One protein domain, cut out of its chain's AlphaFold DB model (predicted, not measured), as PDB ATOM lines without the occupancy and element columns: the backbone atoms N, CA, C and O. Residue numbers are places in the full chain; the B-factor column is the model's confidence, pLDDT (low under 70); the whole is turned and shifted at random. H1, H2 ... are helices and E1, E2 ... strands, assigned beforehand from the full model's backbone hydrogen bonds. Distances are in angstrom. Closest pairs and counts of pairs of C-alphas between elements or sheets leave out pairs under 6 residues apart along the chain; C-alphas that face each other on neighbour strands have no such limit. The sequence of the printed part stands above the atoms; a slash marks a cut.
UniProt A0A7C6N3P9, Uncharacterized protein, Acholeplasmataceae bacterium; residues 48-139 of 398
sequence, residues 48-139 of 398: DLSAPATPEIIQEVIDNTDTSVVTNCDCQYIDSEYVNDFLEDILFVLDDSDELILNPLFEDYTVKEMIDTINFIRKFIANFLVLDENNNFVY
ATOM      1  N   ASP A  48     203.029 157.133 185.110       79.56
ATOM      2  CA  ASP A  48     201.629 157.035 184.717       79.56
ATOM      3  C   ASP A  48     201.073 158.451 184.583       79.56
ATOM      4  O   ASP A  48     200.723 159.107 185.559       79.56
ATOM      5  N   LEU A  49     200.990 158.918 183.339       83.50
ATOM      6  CA  LEU A  49     200.504 160.251 182.999       83.50
ATOM      7  C   LEU A  49     199.069 160.514 183.491       83.50
ATOM      8  O   LEU A  49     198.672 161.671 183.595       83.50
ATOM      9  N   SER A  50     198.290 159.465 183.768       84.00
ATOM     10  CA  SER A  50     196.919 159.579 184.274       84.00
ATOM     11  C   SER A  50     196.807 159.541 185.798       84.00
ATOM     12  O   SER A  50     195.722 159.788 186.326       84.00
ATOM     13  N   ALA A  51     197.899 159.244 186.507       86.12
ATOM     14  CA  ALA A  51     197.918 159.267 187.960       86.12
ATOM     15  C   ALA A  51     197.814 160.710 188.491       86.12
ATOM     16  O   ALA A  51     198.222 161.648 187.794       86.12
ATOM     17  N   PRO A  52     197.292 160.903 189.718       88.00
ATOM     18  CA  PRO A  52     197.389 162.180 190.415       88.00
ATOM     19  C   PRO A  52     198.849 162.622 190.526       88.00
ATOM     20  O   PRO A  52     199.727 161.801 190.803       88.00
ATOM     21  N   ALA A  53     199.106 163.907 190.311       89.12
ATOM     22  CA  ALA A  53     200.426 164.476 190.502       89.12
ATOM     23  C   ALA A  53     200.791 164.499 191.993       89.12
ATOM     24  O   ALA A  53     199.972 164.845 192.842       89.12
ATOM     25  N   THR A  54     202.037 164.147 192.311       89.88
ATOM     26  CA  THR A  54     202.608 164.318 193.653       89.88
ATOM     27  C   THR A  54     203.836 165.220 193.579       89.88
ATOM     28  O   THR A  54     204.443 165.312 192.505       89.88
ATOM     29  N   PRO A  55     204.230 165.879 194.685       90.75
ATOM     30  CA  PRO A  55     205.397 166.751 194.689       90.75
ATOM     31  C   PRO A  55     206.659 166.060 194.162       90.75
ATOM     32  O   PRO A  55     207.382 166.627 193.350       90.75
ATOM     33  N   GLU A  56     206.874 164.802 194.550       90.62
ATOM     34  CA  GLU A  56     208.057 164.023 194.180       90.62
ATOM     35  C   GLU A  56     208.108 163.728 192.679       90.62
ATOM     36  O   GLU A  56     209.154 163.896 192.058       90.62
ATOM     37  N   ILE A  57     206.977 163.321 192.087       90.50
ATOM     38  CA  ILE A  57     206.899 163.021 190.650       90.50
ATOM     39  C   ILE A  57     207.148 164.293 189.837       90.50
ATOM     40  O   ILE A  57     207.847 164.260 188.827       90.50
ATOM     41  N   ILE A  58     206.577 165.422 190.261       91.31
ATOM     42  CA  ILE A  58     206.720 166.684 189.530       91.31
ATOM     43  C   ILE A  58     208.128 167.261 189.682       91.31
ATOM     44  O   ILE A  58     208.674 167.742 188.690       91.31
ATOM     45  N   GLN A  59     208.756 167.132 190.852       91.44
ATOM     46  CA  GLN A  59     210.166 167.482 191.015       91.44
ATOM     47  C   GLN A  59     211.056 166.629 190.102       91.44
ATOM     48  O   GLN A  59     211.897 167.166 189.389       91.44
ATOM     49  N   GLU A  60     210.823 165.312 190.031       89.44
ATOM     50  CA  GLU A  60     211.568 164.430 189.124       89.44
ATOM     51  C   GLU A  60     211.397 164.836 187.648       89.44
ATOM     52  O   GLU A  60     212.346 164.756 186.864       89.44
ATOM     53  N   VAL A  61     210.206 165.298 187.253       89.50
ATOM     54  CA  VAL A  61     209.958 165.827 185.902       89.50
ATOM     55  C   VAL A  61     210.782 167.090 185.637       89.50
ATOM     56  O   VAL A  61     211.364 167.198 184.555       89.50
ATOM     57  N   ILE A  62     210.842 168.024 186.590       90.75
ATOM     58  CA  ILE A  62     211.619 169.269 186.475       90.75
ATOM     59  C   ILE A  62     213.115 168.949 186.374       90.75
ATOM     60  O   ILE A  62     213.775 169.403 185.442       90.75
ATOM     61  N   ASP A  63     213.628 168.090 187.257       88.62
ATOM     62  CA  ASP A  63     215.050 167.733 187.325       88.62
ATOM     63  C   ASP A  63     215.548 167.015 186.058       88.62
ATOM     64  O   ASP A  63     216.704 167.169 185.652       88.62
ATOM     65  N   ASN A  64     214.686 166.220 185.416       86.00
ATOM     66  CA  ASN A  64     215.038 165.437 184.228       86.00
ATOM     67  C   ASN A  64     214.725 166.135 182.895       86.00
ATOM     68  O   ASN A  64     215.041 165.588 181.832       86.00
ATOM     69  N   THR A  65     214.110 167.319 182.922       85.38
ATOM     70  CA  THR A  65     213.748 168.065 181.713       85.38
ATOM     71  C   THR A  65     214.647 169.281 181.562       85.38
ATOM     72  O   THR A  65     214.789 170.081 182.476       85.38
ATOM     73  N   ASP A  66     215.222 169.482 180.374       87.62
ATOM     74  CA  ASP A  66     215.854 170.764 180.068       87.62
ATOM     75  C   ASP A  66     214.769 171.841 179.927       87.62
ATOM     76  O   ASP A  66     214.042 171.892 178.925       87.62
ATOM     77  N   THR A  67     214.644 172.672 180.959       88.44
ATOM     78  CA  THR A  67     213.649 173.741 181.051       88.44
ATOM     79  C   THR A  67     214.102 175.063 180.441       88.44
ATOM     80  O   THR A  67     213.269 175.965 180.348       88.44
ATOM     81  N   SER A  68     215.347 175.169 179.951       90.88
ATOM     82  CA  SER A  68     215.886 176.407 179.375       90.88
ATOM     83  C   SER A  68     214.988 176.982 178.275       90.88
ATOM     84  O   SER A  68     214.246 176.260 177.588       90.88
ATOM     85  N   VAL A  69     215.026 178.309 178.137       90.81
ATOM     86  CA  VAL A  69     214.199 179.060 177.183       90.81
ATOM     87  C   VAL A  69     215.011 180.142 176.481       90.81
ATOM     88  O   VAL A  69     215.950 180.701 177.039       90.81
ATOM     89  N   VAL A  70     214.631 180.450 175.244       88.88
ATOM     90  CA  VAL A  70     215.083 181.654 174.537       88.88
ATOM     91  C   VAL A  70     213.909 182.616 174.507       88.88
ATOM     92  O   VAL A  70     212.822 182.240 174.068       88.88
ATOM     93  N   THR A  71     214.110 183.832 174.996       85.19
ATOM     94  CA  THR A  71     213.078 184.865 175.002       85.19
ATOM     95  C   THR A  71     212.875 185.427 173.596       85.19
ATOM     96  O   THR A  71     213.811 185.850 172.925       85.19
ATOM     97  N   ASN A  72     211.627 185.502 173.151       83.88
ATOM     98  CA  ASN A  72     211.238 186.104 171.876       83.88
ATOM     99  C   ASN A  72     211.237 187.641 171.927       83.88
ATOM    100  O   ASN A  72     211.159 188.295 170.890       83.88
ATOM    101  N   CYS A  73     211.296 188.233 173.125       76.38
ATOM    102  CA  CYS A  73     211.302 189.685 173.308       76.38
ATOM    103  C   CYS A  73     212.666 190.314 172.981       76.38
ATOM    104  O   CYS A  73     212.728 191.388 172.380       76.38
ATOM    105  N   ASP A  74     213.762 189.656 173.364       80.62
ATOM    106  CA  ASP A  74     215.131 190.180 173.258       80.62
ATOM    107  C   ASP A  74     216.196 189.133 172.870       80.62
ATOM    108  O   ASP A  74     217.386 189.453 172.831       80.62
ATOM    109  N   CYS A  75     215.792 187.911 172.505       83.50
ATOM    110  CA  CYS A  75     216.681 186.806 172.125       83.50
ATOM    111  C   CYS A  75     217.714 186.426 173.189       83.50
ATOM    112  O   CYS A  75     218.809 185.951 172.865       83.50
ATOM    113  N   GLN A  76     217.370 186.615 174.460       87.31
ATOM    114  CA  GLN A  76     218.181 186.183 175.581       87.31
ATOM    115  C   GLN A  76     217.967 184.686 175.841       87.31
ATOM    116  O   GLN A  76     216.842 184.194 175.902       87.31
ATOM    117  N   TYR A  77     219.064 183.949 176.010       91.06
ATOM    118  CA  TYR A  77     219.016 182.583 176.528       91.06
ATOM    119  C   TYR A  77     218.933 182.626 178.056       91.06
ATOM    120  O   TYR A  77     219.755 183.286 178.695       91.06
ATOM    121  N   ILE A  78     217.945 181.936 178.618       90.81
ATOM    122  CA  ILE A  78     217.741 181.778 180.056       90.81
ATOM    123  C   ILE A  78     218.017 180.315 180.404       90.81
ATOM    124  O   ILE A  78     217.346 179.409 179.900       90.81
ATOM    125  N   ASP A  79     219.021 180.105 181.256       91.81
ATOM    126  CA  ASP A  79     219.428 178.785 181.734       91.81
ATOM    127  C   ASP A  79     218.312 178.091 182.531       91.81
ATOM    128  O   ASP A  79     217.489 178.734 183.188       91.81
ATOM    129  N   SER A  80     218.328 176.757 182.509       91.19
ATOM    130  CA  SER A  80     217.344 175.903 183.188       91.19
ATOM    131  C   SER A  80     217.305 176.135 184.703       91.19
ATOM    132  O   SER A  80     216.249 175.976 185.294       91.19
ATOM    133  N   GLU A  81     218.412 176.563 185.325       91.44
ATOM    134  CA  GLU A  81     218.482 176.905 186.759       91.44
ATOM    135  C   GLU A  81     217.457 177.990 187.128       91.44
ATOM    136  O   GLU A  81     216.601 177.762 187.973       91.44
ATOM    137  N   TYR A  82     217.444 179.115 186.405       90.38
ATOM    138  CA  TYR A  82     216.504 180.209 186.671       90.38
ATOM    139  C   TYR A  82     215.050 179.821 186.387       90.38
ATOM    140  O   TYR A  82     214.137 180.248 187.092       90.38
ATOM    141  N   VAL A  83     214.817 179.035 185.330       90.50
ATOM    142  CA  VAL A  83     213.466 178.564 184.996       90.50
ATOM    143  C   VAL A  83     212.970 177.565 186.042       90.50
ATOM    144  O   VAL A  83     211.798 177.617 186.399       90.50
ATOM    145  N   ASN A  84     213.840 176.688 186.544       91.44
ATOM    146  CA  ASN A  84     213.512 175.714 187.583       91.44
ATOM    147  C   ASN A  84     213.178 176.401 188.901       91.44
ATOM    148  O   ASN A  84     212.106 176.128 189.424       91.44
ATOM    149  N   ASP A  85     214.002 177.344 189.365       88.75
ATOM    150  CA  ASP A  85     213.719 178.122 190.580       88.75
ATOM    151  C   ASP A  85     212.329 178.778 190.501       88.75
ATOM    152  O   ASP A  85     211.514 178.695 191.418       88.75
ATOM    153  N   PHE A  86     212.002 179.364 189.347       87.44
ATOM    154  CA  PHE A  86     210.699 179.987 189.126       87.44
ATOM    155  C   PHE A  86     209.541 178.985 189.043       87.44
ATOM    156  O   PHE A  86     208.440 179.279 189.508       87.44
ATOM    157  N   LEU A  87     209.756 177.811 188.442       88.81
ATOM    158  CA  LEU A  87     208.771 176.728 188.446       88.81
ATOM    159  C   LEU A  87     208.543 176.209 189.867       88.81
ATOM    160  O   LEU A  87     207.397 175.963 190.233       88.81
ATOM    161  N   GLU A  88     209.593 176.081 190.674       88.44
ATOM    162  CA  GLU A  88     209.492 175.617 192.054       88.44
ATOM    163  C   GLU A  88     208.684 176.590 192.921       88.44
ATOM    164  O   GLU A  88     207.735 176.163 193.582       88.44
ATOM    165  N   ASP A  89     208.962 177.895 192.819       83.88
ATOM    166  CA  ASP A  89     208.227 178.962 193.522       83.88
ATOM    167  C   ASP A  89     206.726 179.003 193.180       83.88
ATOM    168  O   ASP A  89     205.905 179.559 193.917       83.88
ATOM    169  N   ILE A  90     206.360 178.464 192.019       82.56
ATOM    170  CA  ILE A  90     204.996 178.453 191.497       82.56
ATOM    171  C   ILE A  90     204.266 177.162 191.864       82.56
ATOM    172  O   ILE A  90     203.103 177.192 192.287       82.56
ATOM    173  N   LEU A  91     204.912 176.028 191.594       86.12
ATOM    174  CA  LEU A  91     204.289 174.710 191.604       86.12
ATOM    175  C   LEU A  91     204.245 174.114 193.003       86.12
ATOM    176  O   LEU A  91     203.383 173.272 193.256       86.12
ATOM    177  N   PHE A  92     205.111 174.567 193.908       87.69
ATOM    178  CA  PHE A  92     205.191 174.053 195.263       87.69
ATOM    179  C   PHE A  92     204.963 175.145 196.305       87.69
ATOM    180  O   PHE A  92     205.250 176.322 196.102       87.69
ATOM    181  N   VAL A  93     204.427 174.740 197.450       86.69
ATOM    182  CA  VAL A  93     204.301 175.574 198.646       86.69
ATOM    183  C   VAL A  93     204.644 174.736 199.873       86.69
ATOM    184  O   VAL A  93     204.605 173.509 199.824       86.69
ATOM    185  N   LEU A  94     204.963 175.394 200.983       85.19
ATOM    186  CA  LEU A  94     205.070 174.724 202.276       85.19
ATOM    187  C   LEU A  94     203.694 174.693 202.946       85.19
ATOM    188  O   LEU A  94     202.986 175.705 202.955       85.19
ATOM    189  N   ASP A  95     203.310 173.540 203.486       84.50
ATOM    190  CA  ASP A  95     202.107 173.400 204.303       84.50
ATOM    191  C   ASP A  95     202.314 173.947 205.735       84.50
ATOM    192  O   ASP A  95     203.388 174.429 206.098       84.50
ATOM    193  N   ASP A  96     201.286 173.856 206.587       84.12
ATOM    194  CA  ASP A  96     201.360 174.282 207.999       84.12
ATOM    195  C   ASP A  96     202.391 173.480 208.836       84.12
ATOM    196  O   ASP A  96     202.658 173.830 209.992       84.12
ATOM    197  N   SER A  97     202.941 172.394 208.283       86.50
ATOM    198  CA  SER A  97     203.920 171.491 208.898       86.50
ATOM    199  C   SER A  97     205.342 171.687 208.351       86.50
ATOM    200  O   SER A  97     206.229 170.915 208.721       86.50
ATOM    201  N   ASP A  98     205.566 172.704 207.510       84.31
ATOM    202  CA  ASP A  98     206.803 172.944 206.754       84.31
ATOM    203  C   ASP A  98     207.164 171.804 205.766       84.31
ATOM    204  O   ASP A  98     208.328 171.653 205.384       84.31
ATOM    205  N   GLU A  99     206.191 170.990 205.336       86.50
ATOM    206  CA  GLU A  99     206.374 169.986 204.280       86.50
ATOM    207  C   GLU A  99     206.084 170.590 202.901       86.50
ATOM    208  O   GLU A  99     205.123 171.341 202.714       86.50
ATOM    209  N   LEU A 100     206.925 170.258 201.916       84.62
ATOM    210  CA  LEU A 100     206.735 170.686 200.534       84.62
ATOM    211  C   LEU A 100     205.555 169.927 199.921       84.62
ATOM    212  O   LEU A 100     205.599 168.707 199.768       84.62
ATOM    213  N   ILE A 101     204.518 170.661 199.540       87.00
ATOM    214  CA  ILE A 101     203.346 170.144 198.840       87.00
ATOM    215  C   ILE A 101     203.204 170.834 197.486       87.00
ATOM    216  O   ILE A 101     203.751 171.914 197.259       87.00
ATOM    217  N   LEU A 102     202.437 170.230 196.577       85.94
ATOM    218  CA  LEU A 102     202.000 170.939 195.382       85.94
ATOM    219  C   LEU A 102     201.126 172.112 195.815       85.94
ATOM    220  O   LEU A 102     200.328 171.999 196.749       85.94
ATOM    221  N   ASN A 103     201.277 173.235 195.123       82.50
ATOM    222  CA  ASN A 103     200.396 174.376 195.291       82.50
ATOM    223  C   ASN A 103     198.939 173.881 195.181       82.50
ATOM    224  O   ASN A 103     198.629 173.203 194.199       82.50
ATOM    225  N   PRO A 104     198.046 174.193 196.145       79.50
ATOM    226  CA  PRO A 104     196.664 173.702 196.150       79.50
ATOM    227  C   PRO A 104     195.880 173.962 194.856       79.50
ATOM    228  O   PRO A 104     194.901 173.277 194.590       79.50
ATOM    229  N   LEU A 105     196.315 174.912 194.019       74.56
ATOM    230  CA  LEU A 105     195.795 175.097 192.658       74.56
ATOM    231  C   LEU A 105     195.882 173.824 191.789       74.56
ATOM    232  O   LEU A 105     195.056 173.625 190.899       74.56
ATOM    233  N   PHE A 106     196.880 172.979 192.036       80.31
ATOM    234  CA  PHE A 106     197.205 171.793 191.250       80.31
ATOM    235  C   PHE A 106     196.877 170.479 191.974       80.31
ATOM    236  O   PHE A 106     197.264 169.417 191.494       80.31
ATOM    237  N   GLU A 107     196.177 170.519 193.115       78.06
ATOM    238  CA  GLU A 107     195.945 169.328 193.954       78.06
ATOM    239  C   GLU A 107     195.205 168.196 193.222       78.06
ATOM    240  O   GLU A 107     195.463 167.018 193.467       78.06
ATOM    241  N   ASP A 108     194.332 168.557 192.279       81.44
ATOM    242  CA  ASP A 108     193.537 167.622 191.478       81.44
ATOM    243  C   ASP A 108     194.171 167.299 190.112       81.44
ATOM    244  O   ASP A 108     193.584 166.564 189.312       81.44
ATOM    245  N   TYR A 109     195.349 167.851 189.800       83.12
ATOM    246  CA  TYR A 109     195.953 167.689 188.479       83.12
ATOM    247  C   TYR A 109     196.556 166.292 188.334       83.12
ATOM    248  O   TYR A 109     197.220 165.757 189.223       83.12
ATOM    249  N   THR A 110     196.370 165.703 187.158       87.25
ATOM    250  CA  THR A 110     197.125 164.522 186.739       87.25
ATOM    251  C   THR A 110     198.565 164.891 186.387       87.25
ATOM    252  O   THR A 110     198.873 166.041 186.063       87.25
ATOM    253  N   VAL A 111     199.464 163.906 186.366       88.25
ATOM    254  CA  VAL A 111     200.856 164.135 185.944       88.25
ATOM    255  C   VAL A 111     200.932 164.708 184.523       88.25
ATOM    256  O   VAL A 111     201.749 165.587 184.250       88.25
ATOM    257  N   LYS A 112     200.045 164.276 183.616       85.88
ATOM    258  CA  LYS A 112     199.944 164.856 182.270       85.88
ATOM    259  C   LYS A 112     199.627 166.348 182.307       85.88
ATOM    260  O   LYS A 112     200.307 167.124 181.646       85.88
ATOM    261  N   GLU A 113     198.602 166.740 183.062       83.12
ATOM    262  CA  GLU A 113     198.185 168.141 183.164       83.12
ATOM    263  C   GLU A 113     199.296 169.005 183.766       83.12
ATOM    264  O   GLU A 113     199.492 170.137 183.326       83.12
ATOM    265  N   MET A 114     200.085 168.463 184.697       87.25
ATOM    266  CA  MET A 114     201.262 169.151 185.235       87.25
ATOM    267  C   MET A 114     202.377 169.326 184.204       87.25
ATOM    268  O   MET A 114     202.935 170.414 184.097       87.25
ATOM    269  N   ILE A 115     202.681 168.304 183.401       87.75
ATOM    270  CA  ILE A 115     203.656 168.420 182.304       87.75
ATOM    271  C   ILE A 115     203.191 169.459 181.275       87.75
ATOM    272  O   ILE A 115     203.981 170.299 180.839       87.75
ATOM    273  N   ASP A 116     201.909 169.433 180.904       82.44
ATOM    274  CA  ASP A 116     201.313 170.415 179.996       82.44
ATOM    275  C   ASP A 116     201.397 171.835 180.597       82.44
ATOM    276  O   ASP A 116     201.743 172.786 179.892       82.44
ATOM    277  N   THR A 117     201.189 171.966 181.913       84.69
ATOM    278  CA  THR A 117     201.334 173.222 182.668       84.69
ATOM    279  C   THR A 117     202.778 173.732 182.667       84.69
ATOM    280  O   THR A 117     203.006 174.888 182.315       84.69
ATOM    281  N   ILE A 118     203.768 172.884 182.969       88.31
ATOM    282  CA  ILE A 118     205.201 173.237 182.937       88.31
ATOM    283  C   ILE A 118     205.604 173.710 181.538       88.31
ATOM    284  O   ILE A 118     206.208 174.773 181.381       88.31
ATOM    285  N   ASN A 119     205.238 172.955 180.500       87.00
ATOM    286  CA  ASN A 119     205.537 173.321 179.116       87.00
ATOM    287  C   ASN A 119     204.883 174.646 178.721       87.00
ATOM    288  O   ASN A 119     205.493 175.449 178.011       87.00
ATOM    289  N   PHE A 120     203.663 174.897 179.194       84.06
ATOM    290  CA  PHE A 120     203.006 176.172 178.974       84.06
ATOM    291  C   PHE A 120     203.733 177.310 179.694       84.06
ATOM    292  O   PHE A 120     203.997 178.328 179.062       84.06
ATOM    293  N   ILE A 121     204.087 177.159 180.975       86.19
ATOM    294  CA  ILE A 121     204.817 178.187 181.736       86.19
ATOM    295  C   ILE A 121     206.131 178.525 181.031       86.19
ATOM    296  O   ILE A 121     206.437 179.698 180.841       86.19
ATOM    297  N   ARG A 122     206.862 177.523 180.536       88.62
ATOM    298  CA  ARG A 122     208.072 177.741 179.731       88.62
ATOM    299  C   ARG A 122     207.795 178.551 178.466       88.62
ATOM    300  O   ARG A 122     208.498 179.524 178.197       88.62
ATOM    301  N   LYS A 123     206.755 178.194 177.703       87.06
ATOM    302  CA  LYS A 123     206.321 178.983 176.536       87.06
ATOM    303  C   LYS A 123     205.920 180.402 176.946       87.06
ATOM    304  O   LYS A 123     206.252 181.347 176.240       87.06
ATOM    305  N   PHE A 124     205.249 180.574 178.081       86.75
ATOM    306  CA  PHE A 124     204.856 181.879 178.600       86.75
ATOM    307  C   PHE A 124     206.079 182.740 178.926       86.75
ATOM    308  O   PHE A 124     206.147 183.877 178.464       86.75
ATOM    309  N   ILE A 125     207.064 182.191 179.645       88.56
ATOM    310  CA  ILE A 125     208.330 182.872 179.944       88.56
ATOM    311  C   ILE A 125     209.004 183.300 178.643       88.56
ATOM    312  O   ILE A 125     209.300 184.478 178.472       88.56
ATOM    313  N   ALA A 126     209.160 182.369 177.696       87.81
ATOM    314  CA  ALA A 126     209.790 182.645 176.410       87.81
ATOM    315  C   ALA A 126     209.102 183.783 175.636       87.81
ATOM    316  O   ALA A 126     209.763 184.505 174.900       87.81
ATOM    317  N   ASN A 127     207.787 183.963 175.770       85.81
ATOM    318  CA  ASN A 127     207.044 184.932 174.961       85.81
ATOM    319  C   ASN A 127     206.750 186.261 175.666       85.81
ATOM    320  O   ASN A 127     206.520 187.253 174.977       85.81
ATOM    321  N   PHE A 128     206.717 186.290 177.001       87.31
ATOM    322  CA  PHE A 128     206.140 187.418 177.740       87.31
ATOM    323  C   PHE A 128     206.978 187.919 178.914       87.31
ATOM    324  O   PHE A 128     206.605 188.935 179.499       87.31
ATOM    325  N   LEU A 129     208.074 187.245 179.278       87.75
ATOM    326  CA  LEU A 129     208.913 187.622 180.416       87.75
ATOM    327  C   LEU A 129     210.385 187.758 180.008       87.75
ATOM    328  O   LEU A 129     210.855 187.109 179.077       87.75
ATOM    329  N   VAL A 130     211.110 188.599 180.740       88.12
ATOM    330  CA  VAL A 130     212.569 188.772 180.657       88.12
ATOM    331  C   VAL A 130     213.160 188.798 182.066       88.12
ATOM    332  O   VAL A 130     212.416 188.913 183.045       88.12
ATOM    333  N   LEU A 131     214.485 188.700 182.187       87.44
ATOM    334  CA  LEU A 131     215.178 188.870 183.466       87.44
ATOM    335  C   LEU A 131     215.556 190.339 183.688       87.44
ATOM    336  O   LEU A 131     216.083 190.996 182.790       87.44
ATOM    337  N   ASP A 132     215.306 190.853 184.893       85.25
ATOM    338  CA  ASP A 132     215.828 192.152 185.320       85.25
ATOM    339  C   ASP A 132     217.326 192.080 185.693       85.25
ATOM    340  O   ASP A 132     217.957 191.023 185.667       85.25
ATOM    341  N   GLU A 133     217.919 193.216 186.079       84.69
ATOM    342  CA  GLU A 133     219.334 193.297 186.486       84.69
ATOM    343  C   GLU A 133     219.693 192.408 187.696       84.69
ATOM    344  O   GLU A 133     220.873 192.166 187.954       84.69
ATOM    345  N   ASN A 134     218.692 191.935 188.445       84.44
ATOM    346  CA  ASN A 134     218.841 191.078 189.618       84.44
ATOM    347  C   ASN A 134     218.432 189.619 189.339       84.44
ATOM    348  O   ASN A 134     218.338 188.841 190.285       84.44
ATOM    349  N   ASN A 135     218.217 189.246 188.072       83.44
ATOM    350  CA  ASN A 135     217.735 187.933 187.634       83.44
ATOM    351  C   ASN A 135     216.320 187.571 188.119       83.44
ATOM    352  O   ASN A 135     216.007 186.393 188.269       83.44
ATOM    353  N   ASN A 136     215.447 188.555 188.333       83.81
ATOM    354  CA  ASN A 136     214.027 188.289 188.563       83.81
ATOM    355  C   ASN A 136     213.260 188.324 187.243       83.81
ATOM    356  O   ASN A 136     213.476 189.217 186.421       83.81
ATOM    357  N   PHE A 137     212.296 187.419 187.079       85.31
ATOM    358  CA  PHE A 137     211.350 187.508 185.974       85.31
ATOM    359  C   PHE A 137     210.480 188.761 186.099       85.31
ATOM    360  O   PHE A 137     209.857 189.015 187.133       85.31
ATOM    361  N   VAL A 138     210.408 189.529 185.015       83.44
ATOM    362  CA  VAL A 138     209.577 190.726 184.890       83.44
ATOM    363  C   VAL A 138     208.923 190.775 183.514       83.44
ATOM    364  O   VAL A 138     209.438 190.231 182.537       83.44
ATOM    365  N   TYR A 139     207.786 191.458 183.425       84.75
ATOM    366  CA  TYR A 139     207.219 191.825 182.132       84.75
ATOM    367  C   TYR A 139     208.099 192.897 181.469       84.75
ATOM    368  O   TYR A 139     208.374 193.913 182.120       84.75
TER     369      TYR A 139
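Overview. This is residues 48 to 139 of the 398 residues of an uncharacterized protein of Acholeplasmataceae bacterium (UniProt A0A7C6N3P9). A small two-stranded hairpin, E1 and E2, sits at one end of a three-helix body, in which H1 and H2 run side by side, opposite ways, both steeply tilted to the long helix H3. At the other end the long link of residues 65 to 79 folds back on itself. The printed part has 92 residues, with H1, H2, E1, E2 and H3 along the chain; the sheet, order E1 - E2, is antiparallel and the class is mostly helix. The whole is compact, with a radius of gyration of the C-alphas of 13.8 A and spans of 38 by 28 by 20 A.

Along the chain. E1 is residues 92 to 94 and E2 residues 100 to 102. H1, residues 55 to 64, begins at C-alpha 55 (205.397, 166.751, 194.689) and measures 14.3 A. H2, residues 80 to 91, measures 15.6 A. H3, residues 111 to 128, measures 25.2 A and ends at C-alpha 128 (206.140, 187.418, 177.740).

Arrangement. E1 and E2 form a hairpin, with N 93 and O 101 within hydrogen-bond range at 2.9 A. The closest C-alphas of H1 and E2, Pro 55 and Leu 102, are 5.4 A apart. H1 and H2 are close but not clearly touching, with their closest C-alphas, Ile 62 and Asn 84, 6.8 A apart. H1 touches H3 through H3's residues 111 to 115 alone, closest at C-alphas Ile 58 and Val 111, 7.3 A. H2 and H3 only just touch, with 3 pairs of C-alphas within 8 A, the closest being Leu 87 and Ile 118 at 7.4 A. E1 and H3 are apart. In H1, H2 and H3 every O i to N i+4 pair is within hydrogen-bond range.

Size, cuts and confidence. The C-alphas farthest apart, Cys 75 and Ser 97, are 41.8 A apart. The printed part has no cut. The link from H1 to H2 is long. No printed residue is under 70 in pLDDT.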